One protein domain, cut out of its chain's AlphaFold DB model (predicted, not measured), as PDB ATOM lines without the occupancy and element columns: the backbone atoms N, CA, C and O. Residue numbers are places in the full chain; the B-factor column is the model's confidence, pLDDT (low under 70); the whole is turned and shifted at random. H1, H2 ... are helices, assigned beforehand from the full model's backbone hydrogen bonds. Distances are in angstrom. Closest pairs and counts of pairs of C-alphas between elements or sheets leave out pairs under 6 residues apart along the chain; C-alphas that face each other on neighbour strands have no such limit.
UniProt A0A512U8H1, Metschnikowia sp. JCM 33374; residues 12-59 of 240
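This is residues 12 to 59 of the 240 residues of a protein of Metschnikowia sp. JCM 33374 (UniProt A0A512U8H1). A long helix, H2, makes a loose triangle with two short helices, H1 and H3, and a long loop, residues 37 to 49, reaches away to one end of the longest axis. The printed part has 48 residues with three named helices, in the order H1, H2, H3, and no named strand: all helix. It is only just compact, close to loose, with a radius of gyration of the C-alphas of 11.1 A, and elongated, spanning 34 by 18 by 18 A.

H2, residues 22 to 36, is 20.6 A long, from C-alpha 22 at (233.358, 242.411, 180.218). H1 is residues 12 to 16, 6.5 A. H3, residues 50 to 57, is 10.5 A long and ends with C-alpha 57 at (227.786, 235.158, 174.614).

H2 and H3 are close but not clearly touching, the closest C-alphas, Leu 26 and Leu 57, being 6.9 A apart. They run opposite ways at a steep tilt of 43 degrees. H1 is close to but not clearly touching H2, closest C-alphas Phe 14 and Leu 29, 7.7 A, and H3, Ile 15 and Val 53, 7.5 A. In H1, H2 and H3 every O i to N i+4 pair is within hydrogen-bond range.

The C-alphas farthest apart, Leu 21 and Gly 43, are 34.2 A apart. The printed part has no cut. The link H1 to H2 is tight; H2 to H3 is long. Residues 18 to 24, of which 22 to 24 belong to H2, stand free. No printed residue is under 70 in pLDDT.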
ATOM      1  N   GLU A  12     231.922 242.505 164.104       94.75
ATOM      2  CA  GLU A  12     233.205 241.820 163.989       94.75
ATOM      3  C   GLU A  12     234.363 242.676 164.515       94.75
ATOM      4  O   GLU A  12     235.218 242.180 165.247       94.75
ATOM      5  N   GLN A  13     234.370 243.974 164.202       94.19
ATOM      6  CA  GLN A  13     235.352 244.903 164.766       94.19
ATOM      7  C   GLN A  13     235.235 244.975 166.293       94.19
ATOM      8  O   GLN A  13     236.245 244.999 167.001       94.19
ATOM      9  N   PHE A  14     234.007 244.969 166.817       95.31
ATOM     10  CA  PHE A  14     233.749 245.047 168.249       95.31
ATOM     11  C   PHE A  14     234.299 243.838 169.017       95.31
ATOM     12  O   PHE A  14     234.961 244.016 170.040       95.31
ATOM     13  N   ILE A  15     234.083 242.614 168.522       94.50
ATOM     14  CA  ILE A  15     234.555 241.393 169.201       94.50
ATOM     15  C   ILE A  15     236.077 241.195 169.124       94.50
ATOM     16  O   ILE A  15     236.632 240.459 169.936       94.50
ATOM     17  N   GLU A  16     236.753 241.840 168.172       93.38
ATOM     18  CA  GLU A  16     238.221 241.850 168.076       93.38
ATOM     19  C   GLU A  16     238.868 242.934 168.944       93.38
ATOM     20  O   GLU A  16     240.063 242.875 169.240       93.38
ATOM     21  N   SER A  17     238.081 243.924 169.365       91.56
ATOM     22  CA  SER A  17     238.548 245.026 170.197       91.56
ATOM     23  C   SER A  17     238.691 244.593 171.662       91.56
ATOM     24  O   SER A  17     237.865 243.823 172.162       91.56
ATOM     25  N   PRO A  18     239.697 245.101 172.400       89.69
ATOM     26  CA  PRO A  18     239.865 244.775 173.811       89.69
ATOM     27  C   PRO A  18     238.685 245.302 174.638       89.69
ATOM     28  O   PRO A  18     238.436 246.504 174.711       89.69
ATOM     29  N   GLN A  19     237.982 244.390 175.307       90.06
ATOM     30  CA  GLN A  19     236.852 244.712 176.177       90.06
ATOM     31  C   GLN A  19     237.321 244.777 177.635       90.06
ATOM     32  O   GLN A  19     237.393 243.758 178.316       90.06
ATOM     33  N   ILE A  20     237.657 245.982 178.114       86.69
ATOM     34  CA  ILE A  20     238.161 246.198 179.487       86.69
ATOM     35  C   ILE A  20     237.094 245.822 180.529       86.69
ATOM     36  O   ILE A  20     237.396 245.195 181.542       86.69
ATOM     37  N   LEU A  21     235.834 246.185 180.267       92.12
ATOM     38  CA  LEU A  21     234.690 245.896 181.132       92.12
ATOM     39  C   LEU A  21     233.802 244.838 180.473       92.12
ATOM     40  O   LEU A  21     232.959 245.156 179.637       92.12
ATOM     41  N   VAL A  22     233.993 243.575 180.863       90.50
ATOM     42  CA  VAL A  22     233.358 242.411 180.218       90.50
ATOM     43  C   VAL A  22     231.830 242.505 180.196       90.50
ATOM     44  O   VAL A  22     231.223 242.256 179.158       90.50
ATOM     45  N   ASP A  23     231.190 242.887 181.301       92.75
ATOM     46  CA  ASP A  23     229.721 242.915 181.374       92.75
ATOM     47  C   ASP A  23     229.103 244.042 180.528       92.75
ATOM     48  O   ASP A  23     228.061 243.842 179.892       92.75
ATOM     49  N   ASN A  24     229.785 245.188 180.436       94.56
ATOM     50  CA  ASN A  24     229.398 246.267 179.526       94.56
ATOM     51  C   ASN A  24     229.583 245.824 178.075       94.56
ATOM     52  O   ASN A  24     228.680 246.003 177.262       94.56
ATOM     53  N   GLY A  25     230.711 245.174 177.770       95.25
ATOM     54  CA  GLY A  25     230.983 244.634 176.442       95.25
ATOM     55  C   GLY A  25     229.937 243.608 175.999       95.25
ATOM     56  O   GLY A  25     229.450 243.660 174.873       95.25
ATOM     57  N   LEU A  26     229.509 242.720 176.901       95.50
ATOM     58  CA  LEU A  26     228.447 241.747 176.626       95.50
ATOM     59  C   LEU A  26     227.084 242.409 176.415       95.50
ATOM     60  O   LEU A  26     226.326 241.974 175.553       95.50
ATOM     61  N   SER A  27     226.752 243.436 177.195       95.88
ATOM     62  CA  SER A  27     225.497 244.179 177.031       95.88
ATOM     63  C   SER A  27     225.461 244.923 175.694       95.88
ATOM     64  O   SER A  27     224.481 244.809 174.962       95.88
ATOM     65  N   GLN A  28     226.564 245.586 175.334       95.81
ATOM     66  CA  GLN A  28     226.733 246.254 174.045       95.81
ATOM     67  C   GLN A  28     226.623 245.256 172.884       95.81
ATOM     68  O   GLN A  28     225.865 245.491 171.949       95.81
ATOM     69  N   LEU A  29     227.312 244.111 172.965       96.50
ATOM     70  CA  LEU A  29     227.255 243.077 171.929       96.50
ATOM     71  C   LEU A  29     225.829 242.551 171.723       96.50
ATOM     72  O   LEU A  29     225.388 242.409 170.587       96.50
ATOM     73  N   ARG A  30     225.089 242.284 172.810       96.56
ATOM     74  CA  ARG A  30     223.680 241.860 172.724       96.56
ATOM     75  C   ARG A  30     222.819 242.909 172.028       96.56
ATOM     76  O   ARG A  30     221.999 242.543 171.192       96.56
ATOM     77  N   TYR A  31     223.025 244.186 172.348       96.50
ATOM     78  CA  TYR A  31     222.311 245.285 171.706       96.50
ATOM     79  C   TYR A  31     222.629 245.376 170.208       96.50
ATOM     80  O   TYR A  31     221.712 245.425 169.397       96.50
ATOM     81  N   MET A  32     223.907 245.307 169.824       96.00
ATOM     82  CA  MET A  32     224.314 245.340 168.413       96.00
ATOM     83  C   MET A  32     223.704 244.182 167.619       96.00
ATOM     84  O   MET A  32     223.157 244.401 166.547       96.00
ATOM     85  N   ILE A  33     223.720 242.960 168.162       95.75
ATOM     86  CA  ILE A  33     223.108 241.793 167.508       95.75
ATOM     87  C   ILE A  33     221.594 241.963 167.357       95.75
ATOM     88  O   ILE A  33     221.043 241.557 166.339       95.75
ATOM     89  N   LEU A  34     220.919 242.547 168.351       94.00
ATOM     90  CA  LEU A  34     219.475 242.776 168.301       94.00
ATOM     91  C   LEU A  34     219.082 243.791 167.216       94.00
ATOM     92  O   LEU A  34     218.033 243.632 166.602       94.00
ATOM     93  N   ILE A  35     219.905 244.821 167.001       94.06
ATOM     94  CA  ILE A  35     219.633 245.898 166.040       94.06
ATOM     95  C   ILE A  35     220.113 245.549 164.626       94.06
ATOM     96  O   ILE A  35     219.399 245.799 163.660       94.06
ATOM     97  N   GLU A  36     221.319 244.999 164.493       92.00
ATOM     98  CA  GLU A  36     221.997 244.811 163.202       92.00
ATOM     99  C   GLU A  36     221.935 243.359 162.701       92.00
ATOM    100  O   GLU A  36     222.051 243.105 161.502       92.00
ATOM    101  N   GLY A  37     221.751 242.388 163.601       91.19
ATOM    102  CA  GLY A  37     221.851 240.966 163.278       91.19
ATOM    103  C   GLY A  37     223.277 240.516 162.931       91.19
ATOM    104  O   GLY A  37     224.233 241.283 162.942       91.19
ATOM    105  N   LEU A  38     223.443 239.222 162.635       92.44
ATOM    106  CA  LEU A  38     224.724 238.656 162.186       92.44
ATOM    107  C   LEU A  38     224.695 238.432 160.674       92.44
ATOM    108  O   LEU A  38     224.178 237.406 160.215       92.44
ATOM    109  N   SER A  39     225.271 239.375 159.929       87.94
ATOM    110  CA  SER A  39     225.232 239.395 158.466       87.94
ATOM    111  C   SER A  39     226.153 238.345 157.823       87.94
ATOM    112  O   SER A  39     227.140 237.887 158.412       87.94
ATOM    113  N   VAL A  40     225.806 237.930 156.601       89.25
ATOM    114  CA  VAL A  40     226.651 237.084 155.750       89.25
ATOM    115  C   VAL A  40     227.301 237.991 154.703       89.25
ATOM    116  O   VAL A  40     226.585 238.528 153.859       89.25
ATOM    117  N   PRO A  41     228.628 238.207 154.747       87.62
ATOM    118  CA  PRO A  41     229.298 239.049 153.762       87.62
ATOM    119  C   PRO A  41     229.206 238.463 152.346       87.62
ATOM    120  O   PRO A  41     229.111 237.249 152.173       87.62
ATOM    121  N   GLU A  42     229.308 239.312 151.324       85.12
ATOM    122  CA  GLU A  42     229.309 238.869 149.925       85.12
ATOM    123  C   GLU A  42     230.433 237.851 149.653       85.12
ATOM    124  O   GLU A  42     231.569 238.014 150.107       85.12
ATOM    125  N   GLY A  43     230.103 236.770 148.940       85.00
ATOM    126  CA  GLY A  43     231.022 235.658 148.674       85.00
ATOM    127  C   GLY A  43     231.197 234.674 149.838       85.00
ATOM    128  O   GLY A  43     231.954 233.712 149.707       85.00
ATOM    129  N   TYR A  44     230.502 234.878 150.961       84.50
ATOM    130  CA  TYR A  44     230.442 233.923 152.063       84.50
ATOM    131  C   TYR A  44     229.104 233.195 152.065       84.50
ATOM    132  O   TYR A  44     228.057 233.759 151.778       84.50
ATOM    133  N   GLU A  45     229.141 231.927 152.457       83.19
ATOM    134  CA  GLU A  45     227.931 231.113 152.600       83.19
ATOM    135  C   GLU A  45     227.338 231.205 154.019       83.19
ATOM    136  O   GLU A  45     226.198 230.811 154.254       83.19
ATOM    137  N   GLN A  46     228.114 231.720 154.982       87.31
ATOM    138  CA  GLN A  46     227.672 231.997 156.348       87.31
ATOM    139  C   GLN A  46     228.479 233.128 156.991       87.31
ATOM    140  O   GLN A  46     229.607 233.422 156.589       87.31
ATOM    141  N   CYS A  47     227.935 233.693 158.067       90.94
ATOM    142  CA  CYS A  47     228.624 234.666 158.907       90.94
ATOM    143  C   CYS A  47     229.918 234.043 159.481       90.94
ATOM    144  O   CYS A  47     229.848 233.091 160.270       90.94
ATOM    145  N   PRO A  48     231.109 234.544 159.111       91.00
ATOM    146  CA  PRO A  48     232.377 233.888 159.432       91.00
ATOM    147  C   PRO A  48     232.764 234.004 160.911       91.00
ATOM    148  O   PRO A  48     233.606 233.239 161.375       91.00
ATOM    149  N   TYR A  49     232.143 234.923 161.651       93.25
ATOM    150  CA  TYR A  49     232.429 235.178 163.061       93.25
ATOM    151  C   TYR A  49     231.298 234.746 164.013       93.25
ATOM    152  O   TYR A  49     231.420 234.900 165.230       93.25
ATOM    153  N   ARG A  50     230.221 234.131 163.495       95.38
ATOM    154  CA  ARG A  50     229.071 233.672 164.298       95.38
ATOM    155  C   ARG A  50     229.475 232.702 165.411       95.38
ATOM    156  O   ARG A  50     229.019 232.850 166.540       95.38
ATOM    157  N   ALA A  51     230.377 231.763 165.120       94.44
ATOM    158  CA  ALA A  51     230.885 230.808 166.108       94.44
ATOM    159  C   ALA A  51     231.602 231.503 167.284       94.44
ATOM    160  O   ALA A  51     231.471 231.083 168.438       94.44
ATOM    161  N   TYR A  52     232.331 232.592 167.012       95.06
ATOM    162  CA  TYR A  52     233.001 233.387 168.045       95.06
ATOM    163  C   TYR A  52     231.997 234.175 168.875       95.06
ATOM    164  O   TYR A  52     232.074 234.136 170.097       95.06
ATOM    165  N   VAL A  53     231.007 234.804 168.235       95.88
ATOM    166  CA  VAL A  53     229.911 235.487 168.938       95.88
ATOM    167  C   VAL A  53     229.195 234.528 169.886       95.88
ATOM    168  O   VAL A  53     229.000 234.860 171.052       95.88
ATOM    169  N   TRP A  54     228.864 233.316 169.434       95.31
ATOM    170  CA  TRP A  54     228.231 232.302 170.283       95.31
ATOM    171  C   TRP A  54     229.128 231.901 171.451       95.31
ATOM    172  O   TRP A  54     228.665 231.819 172.584       95.31
ATOM    173  N   SER A  55     230.425 231.723 171.199       95.38
ATOM    174  CA  SER A  55     231.395 231.406 172.249       95.38
ATOM    175  C   SER A  55     231.489 232.538 173.287       95.38
ATOM    176  O   SER A  55     231.478 232.267 174.483       95.38
ATOM    177  N   ILE A  56     231.496 233.803 172.853       95.12
ATOM    178  CA  ILE A  56     231.538 234.986 173.728       95.12
ATOM    179  C   ILE A  56     230.257 235.101 174.563       95.12
ATOM    180  O   ILE A  56     230.333 235.212 175.787       95.12
ATOM    181  N   LEU A  57     229.080 235.039 173.930       93.44
ATOM    182  CA  LEU A  57     227.786 235.158 174.614       93.44
ATOM    183  C   LEU A  57     227.570 234.031 175.628       93.44
ATOM    184  O   LEU A  57     227.080 234.279 176.731       93.44
ATOM    185  N   CYS A  58     227.994 232.817 175.279       91.44
ATOM    186  CA  CYS A  58     227.941 231.661 176.161       91.44
ATOM    187  C   CYS A  58     229.102 231.617 177.169       91.44
ATOM    188  O   CYS A  58     229.163 230.675 177.952       91.44
ATOM    189  N   LYS A  59     230.025 232.593 177.165       92.44
ATOM    190  CA  LYS A  59     231.232 232.620 178.014       92.44
ATOM    191  C   LYS A  59     232.048 231.315 177.929       92.44
ATOM    192  O   LYS A  59     232.572 230.816 178.926       92.44
TER     193      LYS A  59